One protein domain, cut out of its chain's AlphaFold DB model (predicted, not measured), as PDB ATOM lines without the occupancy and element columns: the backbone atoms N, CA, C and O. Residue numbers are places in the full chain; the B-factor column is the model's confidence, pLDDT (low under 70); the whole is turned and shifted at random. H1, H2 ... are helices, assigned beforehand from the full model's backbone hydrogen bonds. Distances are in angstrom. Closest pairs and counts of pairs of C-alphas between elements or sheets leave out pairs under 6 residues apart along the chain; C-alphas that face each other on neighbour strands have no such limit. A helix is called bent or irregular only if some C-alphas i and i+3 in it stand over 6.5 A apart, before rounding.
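What this domain is: This is residues 240 to 297 of the 297 residues of an uncharacterized protein of Melampsora larici-populina (strain 98AG31 / pathotype 3-4-7) (UniProt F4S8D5). Two long helices form a loose, elongated pair, a narrow V that is joined at one end: H1 runs towards a tight turn, kinked near residue 261, and after the turn the chain folds back as H2, with a gap between the two. The end of the pair away from the turn is open, where residues 240 to 245 and 288 to 297 stand free. The printed part has 58 residues with two named helices, H1 then H2, and no named strand; its class is all helix. It is loose, with a radius of gyration of the C-alphas of 14.8 A, and a rod spanning 51 by 20 by 10 A.

Where its parts are: H1, residues 240 to 267, is the longest helix by residues and measures 39.5 A from C-alpha 240 at (168.860, 163.290, 63.443) to C-alpha 267. It is irregular, with C-alphas 262 and 265 7.4 A apart, and has a kink of 42 degrees near residue 261. H2, residues 270 to 294, measures 37.3 A and ends at C-alpha 294 (160.972, 151.561, 68.052).

How they stand to each other: H1 and H2 are near each other, with 14 pairs of C-alphas within 10 A; their closest C-alphas are 8.0 A apart. O i to N i+4 pairs are within hydrogen-bond range in 21 of 24 cases in H1 and 20 of 21 in H2.

The domain as a whole: The C-alphas of Ile 266 and Val 297, the two farthest apart, are 51.0 A apart. The printed part has no cut, and its one link, H1 to H2, is tight. The mean pLDDT of the printed part is 83.8; residues 264 to 265, 267 and 294 to 297 are under 70.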
ATOM      1  N   TYR A 240     167.583 162.759  62.950       81.62
ATOM      2  CA  TYR A 240     168.860 163.290  63.443       81.62
ATOM      3  C   TYR A 240     168.698 164.667  64.093       81.62
ATOM      4  O   TYR A 240     169.377 164.986  65.075       81.62
ATOM      5  N   HIS A 241     167.755 165.467  63.598       84.75
ATOM      6  CA  HIS A 241     167.494 166.788  64.147       84.75
ATOM      7  C   HIS A 241     166.878 166.731  65.558       84.75
ATOM      8  O   HIS A 241     167.193 167.581  66.401       84.75
ATOM      9  N   TRP A 242     166.055 165.713  65.843       87.38
ATOM     10  CA  TRP A 242     165.460 165.496  67.166       87.38
ATOM     11  C   TRP A 242     166.478 165.011  68.196       87.38
ATOM     12  O   TRP A 242     166.481 165.519  69.319       87.38
ATOM     13  N   ASP A 243     167.376 164.099  67.826       86.06
ATOM     14  CA  ASP A 243     168.407 163.594  68.743       86.06
ATOM     15  C   ASP A 243     169.408 164.685  69.140       86.06
ATOM     16  O   ASP A 243     169.767 164.813  70.318       86.06
ATOM     17  N   ILE A 244     169.808 165.534  68.187       90.62
ATOM     18  CA  ILE A 244     170.669 166.694  68.461       90.62
ATOM     19  C   ILE A 244     169.956 167.675  69.399       90.62
ATOM     20  O   ILE A 244     170.549 168.134  70.380       90.62
ATOM     21  N   TYR A 245     168.675 167.960  69.146       91.56
ATOM     22  CA  TYR A 245     167.883 168.855  69.989       91.56
ATOM     23  C   TYR A 245     167.721 168.314  71.416       91.56
ATOM     24  O   TYR A 245     167.942 169.038  72.390       91.56
ATOM     25  N   LEU A 246     167.399 167.027  71.570       88.31
ATOM     26  CA  LEU A 246     167.278 166.384  72.881       88.31
ATOM     27  C   LEU A 246     168.607 166.367  73.637       88.31
ATOM     28  O   LEU A 246     168.637 166.676  74.831       88.31
ATOM     29  N   SER A 247     169.705 166.049  72.951       90.50
ATOM     30  CA  SER A 247     171.048 166.082  73.534       90.50
ATOM     31  C   SER A 247     171.390 167.483  74.052       90.50
ATOM     32  O   SER A 247     171.806 167.644  75.205       90.50
ATOM     33  N   PHE A 248     171.103 168.514  73.252       95.38
ATOM     34  CA  PHE A 248     171.280 169.910  73.641       95.38
ATOM     35  C   PHE A 248     170.426 170.289  74.861       95.38
ATOM     36  O   PHE A 248     170.944 170.855  75.828       95.38
ATOM     37  N   MET A 249     169.141 169.923  74.873       94.06
ATOM     38  CA  MET A 249     168.239 170.216  75.993       94.06
ATOM     39  C   MET A 249     168.692 169.537  77.291       94.06
ATOM     40  O   MET A 249     168.673 170.153  78.360       94.06
ATOM     41  N   MET A 250     169.173 168.294  77.219       90.81
ATOM     42  CA  MET A 250     169.696 167.583  78.388       90.81
ATOM     43  C   MET A 250     171.001 168.202  78.903       90.81
ATOM     44  O   MET A 250     171.181 168.324  80.121       90.81
ATOM     45  N   ALA A 251     171.882 168.653  78.005       95.31
ATOM     46  CA  ALA A 251     173.092 169.386  78.372       95.31
ATOM     47  C   ALA A 251     172.759 170.726  79.052       95.31
ATOM     48  O   ALA A 251     173.338 171.053  80.093       95.31
ATOM     49  N   LEU A 252     171.774 171.463  78.530       95.62
ATOM     50  CA  LEU A 252     171.306 172.722  79.111       95.62
ATOM     51  C   LEU A 252     170.737 172.518  80.523       95.62
ATOM     52  O   LEU A 252     171.093 173.245  81.454       95.62
ATOM     53  N   ILE A 253     169.912 171.485  80.720       92.19
ATOM     54  CA  ILE A 253     169.368 171.128  82.038       92.19
ATOM     55  C   ILE A 253     170.493 170.749  83.014       92.19
ATOM     56  O   ILE A 253     170.464 171.153  84.181       92.19
ATOM     57  N   ALA A 254     171.497 169.993  82.565       91.75
ATOM     58  CA  ALA A 254     172.645 169.632  83.394       91.75
ATOM     59  C   ALA A 254     173.463 170.868  83.811       91.75
ATOM     60  O   ALA A 254     173.838 170.993  84.982       91.75
ATOM     61  N   LEU A 255     173.671 171.811  82.889       95.38
ATOM     62  CA  LEU A 255     174.352 173.078  83.157       95.38
ATOM     63  C   LEU A 255     173.574 173.926  84.175       95.38
ATOM     64  O   LEU A 255     174.158 174.424  85.142       95.38
ATOM     65  N   LEU A 256     172.251 174.027  84.015       91.88
ATOM     66  CA  LEU A 256     171.369 174.713  84.963       91.88
ATOM     67  C   LEU A 256     171.438 174.072  86.353       91.88
ATOM     68  O   LEU A 256     171.618 174.781  87.346       91.88
ATOM     69  N   LYS A 257     171.391 172.735  86.444       89.75
ATOM     70  CA  LYS A 257     171.561 172.009  87.717       89.75
ATOM     71  C   LYS A 257     172.912 172.315  88.364       89.75
ATOM     72  O   LYS A 257     172.967 172.551  89.574       89.75
ATOM     73  N   HIS A 258     173.991 172.336  87.582       92.75
ATOM     74  CA  HIS A 258     175.328 172.646  88.083       92.75
ATOM     75  C   HIS A 258     175.411 174.080  88.627       92.75
ATOM     76  O   HIS A 258     175.885 174.301  89.746       92.75
ATOM     77  N   HIS A 259     174.874 175.047  87.887       91.88
ATOM     78  CA  HIS A 259     174.889 176.452  88.283       91.88
ATOM     79  C   HIS A 259     174.019 176.722  89.526       91.88
ATOM     80  O   HIS A 259     174.433 177.435  90.446       91.88
ATOM     81  N   LEU A 260     172.851 176.082  89.619       87.50
ATOM     82  CA  LEU A 260     171.983 176.162  90.799       87.50
ATOM     83  C   LEU A 260     172.617 175.496  92.027       87.50
ATOM     84  O   LEU A 260     172.454 175.987  93.146       87.50
ATOM     85  N   LYS A 261     173.402 174.427  91.845       86.25
ATOM     86  CA  LYS A 261     174.120 173.760  92.943       86.25
ATOM     87  C   LYS A 261     175.131 174.672  93.636       86.25
ATOM     88  O   LYS A 261     175.239 174.611  94.860       86.25
ATOM     89  N   GLY A 262     175.787 175.564  92.895       84.38
ATOM     90  CA  GLY A 262     176.671 176.584  93.469       84.38
ATOM     91  C   GLY A 262     175.928 177.648  94.286       84.38
ATOM     92  O   GLY A 262     176.422 178.094  95.321       84.38
ATOM     93  N   LYS A 263     174.707 178.013  93.874       83.31
ATOM     94  CA  LYS A 263     173.901 179.074  94.508       83.31
ATOM     95  C   LYS A 263     173.026 178.602  95.679       83.31
ATOM     96  O   LYS A 263     172.461 179.434  96.391       83.31
ATOM     97  N   ARG A 264     172.957 177.289  95.949       66.81
ATOM     98  CA  ARG A 264     172.141 176.686  97.028       66.81
ATOM     99  C   ARG A 264     172.372 177.263  98.421       66.81
ATOM    100  O   ARG A 264     171.474 177.186  99.250       66.81
ATOM    101  N   ARG A 265     173.546 177.833  98.698       68.62
ATOM    102  CA  ARG A 265     173.853 178.362 100.036       68.62
ATOM    103  C   ARG A 265     173.147 179.675 100.371       68.62
ATOM    104  O   ARG A 265     173.162 180.045 101.534       68.62
ATOM    105  N   ILE A 266     172.560 180.370  99.393       71.25
ATOM    106  CA  ILE A 266     172.159 181.772  99.586       71.25
ATOM    107  C   ILE A 266     170.635 181.966  99.585       71.25
ATOM    108  O   ILE A 266     170.156 182.864 100.262       71.25
ATOM    109  N   LEU A 267     169.857 181.134  98.879       68.19
ATOM    110  CA  LEU A 267     168.467 181.498  98.544       68.19
ATOM    111  C   LEU A 267     167.370 180.471  98.883       68.19
ATOM    112  O   LEU A 267     166.218 180.687  98.532       68.19
ATOM    113  N   GLY A 268     167.668 179.362  99.567       77.19
ATOM    114  CA  GLY A 268     166.600 178.465 100.044       77.19
ATOM    115  C   GLY A 268     165.731 177.825  98.943       77.19
ATOM    116  O   GLY A 268     164.593 177.450  99.202       77.19
ATOM    117  N   TYR A 269     166.251 177.657  97.721       74.44
ATOM    118  CA  TYR A 269     165.550 177.035  96.582       74.44
ATOM    119  C   TYR A 269     165.441 175.499  96.681       74.44
ATOM    120  O   TYR A 269     165.802 174.776  95.755       74.44
ATOM    121  N   SER A 270     164.960 174.966  97.803       78.06
ATOM    122  CA  SER A 270     164.809 173.513  97.989       78.06
ATOM    123  C   SER A 270     163.622 172.914  97.221       78.06
ATOM    124  O   SER A 270     163.610 171.710  96.967       78.06
ATOM    125  N   ASN A 271     162.638 173.736  96.840       83.25
ATOM    126  CA  ASN A 271     161.468 173.293  96.076       83.25
ATOM    127  C   ASN A 271     161.764 173.214  94.571       83.25
ATOM    128  O   ASN A 271     161.425 172.220  93.941       83.25
ATOM    129  N   LEU A 272     162.515 174.180  94.027       82.56
ATOM    130  CA  LEU A 272     162.845 174.227  92.598       82.56
ATOM    131  C   LEU A 272     163.645 172.996  92.136       82.56
ATOM    132  O   LEU A 272     163.490 172.531  91.013       82.56
ATOM    133  N   GLU A 273     164.508 172.454  93.001       83.56
ATOM    134  CA  GLU A 273     165.276 171.245  92.687       83.56
ATOM    135  C   GLU A 273     164.376 170.009  92.579       83.56
ATOM    136  O   GLU A 273     164.560 169.210  91.661       83.56
ATOM    137  N   ARG A 274     163.370 169.888  93.456       86.56
ATOM    138  CA  ARG A 274     162.394 168.793  93.395       86.56
ATOM    139  C   ARG A 274     161.531 168.886  92.144       86.56
ATOM    140  O   ARG A 274     161.355 167.877  91.470       86.56
ATOM    141  N   ASP A 275     161.071 170.082  91.790       87.75
ATOM    142  CA  ASP A 275     160.266 170.277  90.582       87.75
ATOM    143  C   ASP A 275     161.074 169.923  89.323       87.75
ATOM    144  O   ASP A 275     160.595 169.207  88.440       87.75
ATOM    145  N   LEU A 276     162.353 170.316  89.276       86.62
ATOM    146  CA  LEU A 276     163.246 169.967  88.169       86.62
ATOM    147  C   LEU A 276     163.527 168.454  88.097       86.62
ATOM    148  O   LEU A 276     163.689 167.898  87.006       86.62
ATOM    149  N   GLU A 277     163.606 167.763  89.235       89.25
ATOM    150  CA  GLU A 277     163.728 166.300  89.287       89.25
ATOM    151  C   GLU A 277     162.470 165.592  88.783       89.25
ATOM    152  O   GLU A 277     162.587 164.633  88.017       89.25
ATOM    153  N   VAL A 278     161.280 166.091  89.127       92.12
ATOM    154  CA  VAL A 278     160.010 165.548  88.624       92.12
ATOM    155  C   VAL A 278     159.923 165.693  87.104       92.12
ATOM    156  O   VAL A 278     159.662 164.703  86.415       92.12
ATOM    157  N   VAL A 279     160.228 166.880  86.570       88.31
ATOM    158  CA  VAL A 279     160.198 167.144  85.120       88.31
ATOM    159  C   VAL A 279     161.228 166.288  84.380       88.31
ATOM    160  O   VAL A 279     160.900 165.623  83.397       88.31
ATOM    161  N   THR A 280     162.469 166.224  84.877       87.62
ATOM    162  CA  THR A 280     163.502 165.379  84.249       87.62
ATOM    163  C   THR A 280     163.167 163.889  84.322       87.62
ATOM    164  O   THR A 280     163.450 163.150  83.377       87.62
ATOM    165  N   GLY A 281     162.517 163.443  85.399       90.62
ATOM    166  CA  GLY A 281     162.012 162.079  85.536       90.62
ATOM    167  C   GLY A 281     160.898 161.748  84.540       90.62
ATOM    168  O   GLY A 281     160.921 160.665  83.954       90.62
ATOM    169  N   GLN A 282     159.954 162.667  84.312       89.56
ATOM    170  CA  GLN A 282     158.892 162.490  83.317       89.56
ATOM    171  C   GLN A 282     159.442 162.450  81.887       89.56
ATOM    172  O   GLN A 282     159.148 161.490  81.173       89.56
ATOM    173  N   CYS A 283     160.314 163.393  81.505       84.62
ATOM    174  CA  CYS A 283     160.963 163.375  80.186       84.62
ATOM    175  C   CYS A 283     161.703 162.057  79.933       84.62
ATOM    176  O   CYS A 283     161.588 161.473  78.858       84.62
ATOM    177  N   ARG A 284     162.420 161.538  80.938       86.31
ATOM    178  CA  ARG A 284     163.150 160.271  80.798       86.31
ATOM    179  C   ARG A 284     162.218 159.079  80.584       86.31
ATOM    180  O   ARG A 284     162.527 158.222  79.763       86.31
ATOM    181  N   LYS A 285     161.100 159.013  81.313       88.69
ATOM    182  CA  LYS A 285     160.109 157.934  81.159       88.69
ATOM    183  C   LYS A 285     159.441 157.975  79.790       88.69
ATOM    184  O   LYS A 285     159.306 156.935  79.158       88.69
ATOM    185  N   GLN A 286     159.065 159.167  79.330       86.38
ATOM    186  CA  GLN A 286     158.457 159.345  78.016       86.38
ATOM    187  C   GLN A 286     159.426 158.932  76.905       86.38
ATOM    188  O   GLN A 286     159.036 158.189  76.012       86.38
ATOM    189  N   TRP A 287     160.701 159.314  77.031       83.12
ATOM    190  CA  TRP A 287     161.743 158.940  76.078       83.12
ATOM    191  C   TRP A 287     162.035 157.432  76.066       83.12
ATOM    192  O   TRP A 287     162.171 156.832  75.007       83.12
ATOM    193  N   GLN A 288     162.078 156.784  77.235       85.50
ATOM    194  CA  GLN A 288     162.220 155.324  77.306       85.50
ATOM    195  C   GLN A 288     161.025 154.594  76.682       85.50
ATOM    196  O   GLN A 288     161.216 153.555  76.055       85.50
ATOM    197  N   GLY A 289     159.812 155.136  76.826       84.81
ATOM    198  CA  GLY A 289     158.606 154.578  76.218       84.81
ATOM    199  C   GLY A 289     158.632 154.632  74.691       84.81
ATOM    200  O   GLY A 289     158.360 153.622  74.044       84.81
ATOM    201  N   THR A 290     159.026 155.769  74.109       79.38
ATOM    202  CA  THR A 290     159.198 155.878  72.654       79.38
ATOM    203  C   THR A 290     160.304 154.953  72.161       79.38
ATOM    204  O   THR A 290     160.065 154.167  71.252       79.38
ATOM    205  N   PHE A 291     161.474 154.937  72.807       78.00
ATOM    206  CA  PHE A 291     162.600 154.095  72.375       78.00
ATOM    207  C   PHE A 291     162.301 152.582  72.428       78.00
ATOM    208  O   PHE A 291     162.872 151.807  71.658       78.00
ATOM    209  N   GLN A 292     161.407 152.144  73.324       78.19
ATOM    210  CA  GLN A 292     160.958 150.749  73.369       78.19
ATOM    211  C   GLN A 292     159.971 150.399  72.254       78.19
ATOM    212  O   GLN A 292     160.070 149.294  71.732       78.19
ATOM    213  N   MET A 293     159.075 151.305  71.842       70.56
ATOM    214  CA  MET A 293     158.216 151.046  70.675       70.56
ATOM    215  C   MET A 293     159.030 150.879  69.388       70.56
ATOM    216  O   MET A 293     158.670 150.068  68.543       70.56
ATOM    217  N   PHE A 294     160.144 151.603  69.258       64.06
ATOM    218  CA  PHE A 294     160.972 151.561  68.052       64.06
ATOM    219  C   PHE A 294     161.902 150.344  67.962       64.06
ATOM    220  O   PHE A 294     162.310 149.996  66.865       64.06
ATOM    221  N   ASN A 295     162.215 149.661  69.069       66.00
ATOM    222  CA  ASN A 295     163.020 148.426  69.038       66.00
ATOM    223  C   ASN A 295     162.201 147.154  68.740       66.00
ATOM    224  O   ASN A 295     162.759 146.058  68.746       66.00
ATOM    225  N   VAL A 296     160.884 147.272  68.549       67.81
ATOM    226  CA  VAL A 296     159.978 146.134  68.303       67.81
ATOM    227  C   VAL A 296     159.620 145.982  66.813       67.81
ATOM    228  O   VAL A 296     158.972 145.005  66.443       67.81
ATOM    229  N   VAL A 297     160.065 146.907  65.956       47.19
ATOM    230  CA  VAL A 297     159.888 146.871  64.492       47.19
ATOM    231  C   VAL A 297     161.195 146.455  63.831       47.19
ATOM    232  O   VAL A 297     161.130 145.619  62.905       47.19
TER     233      VAL A 297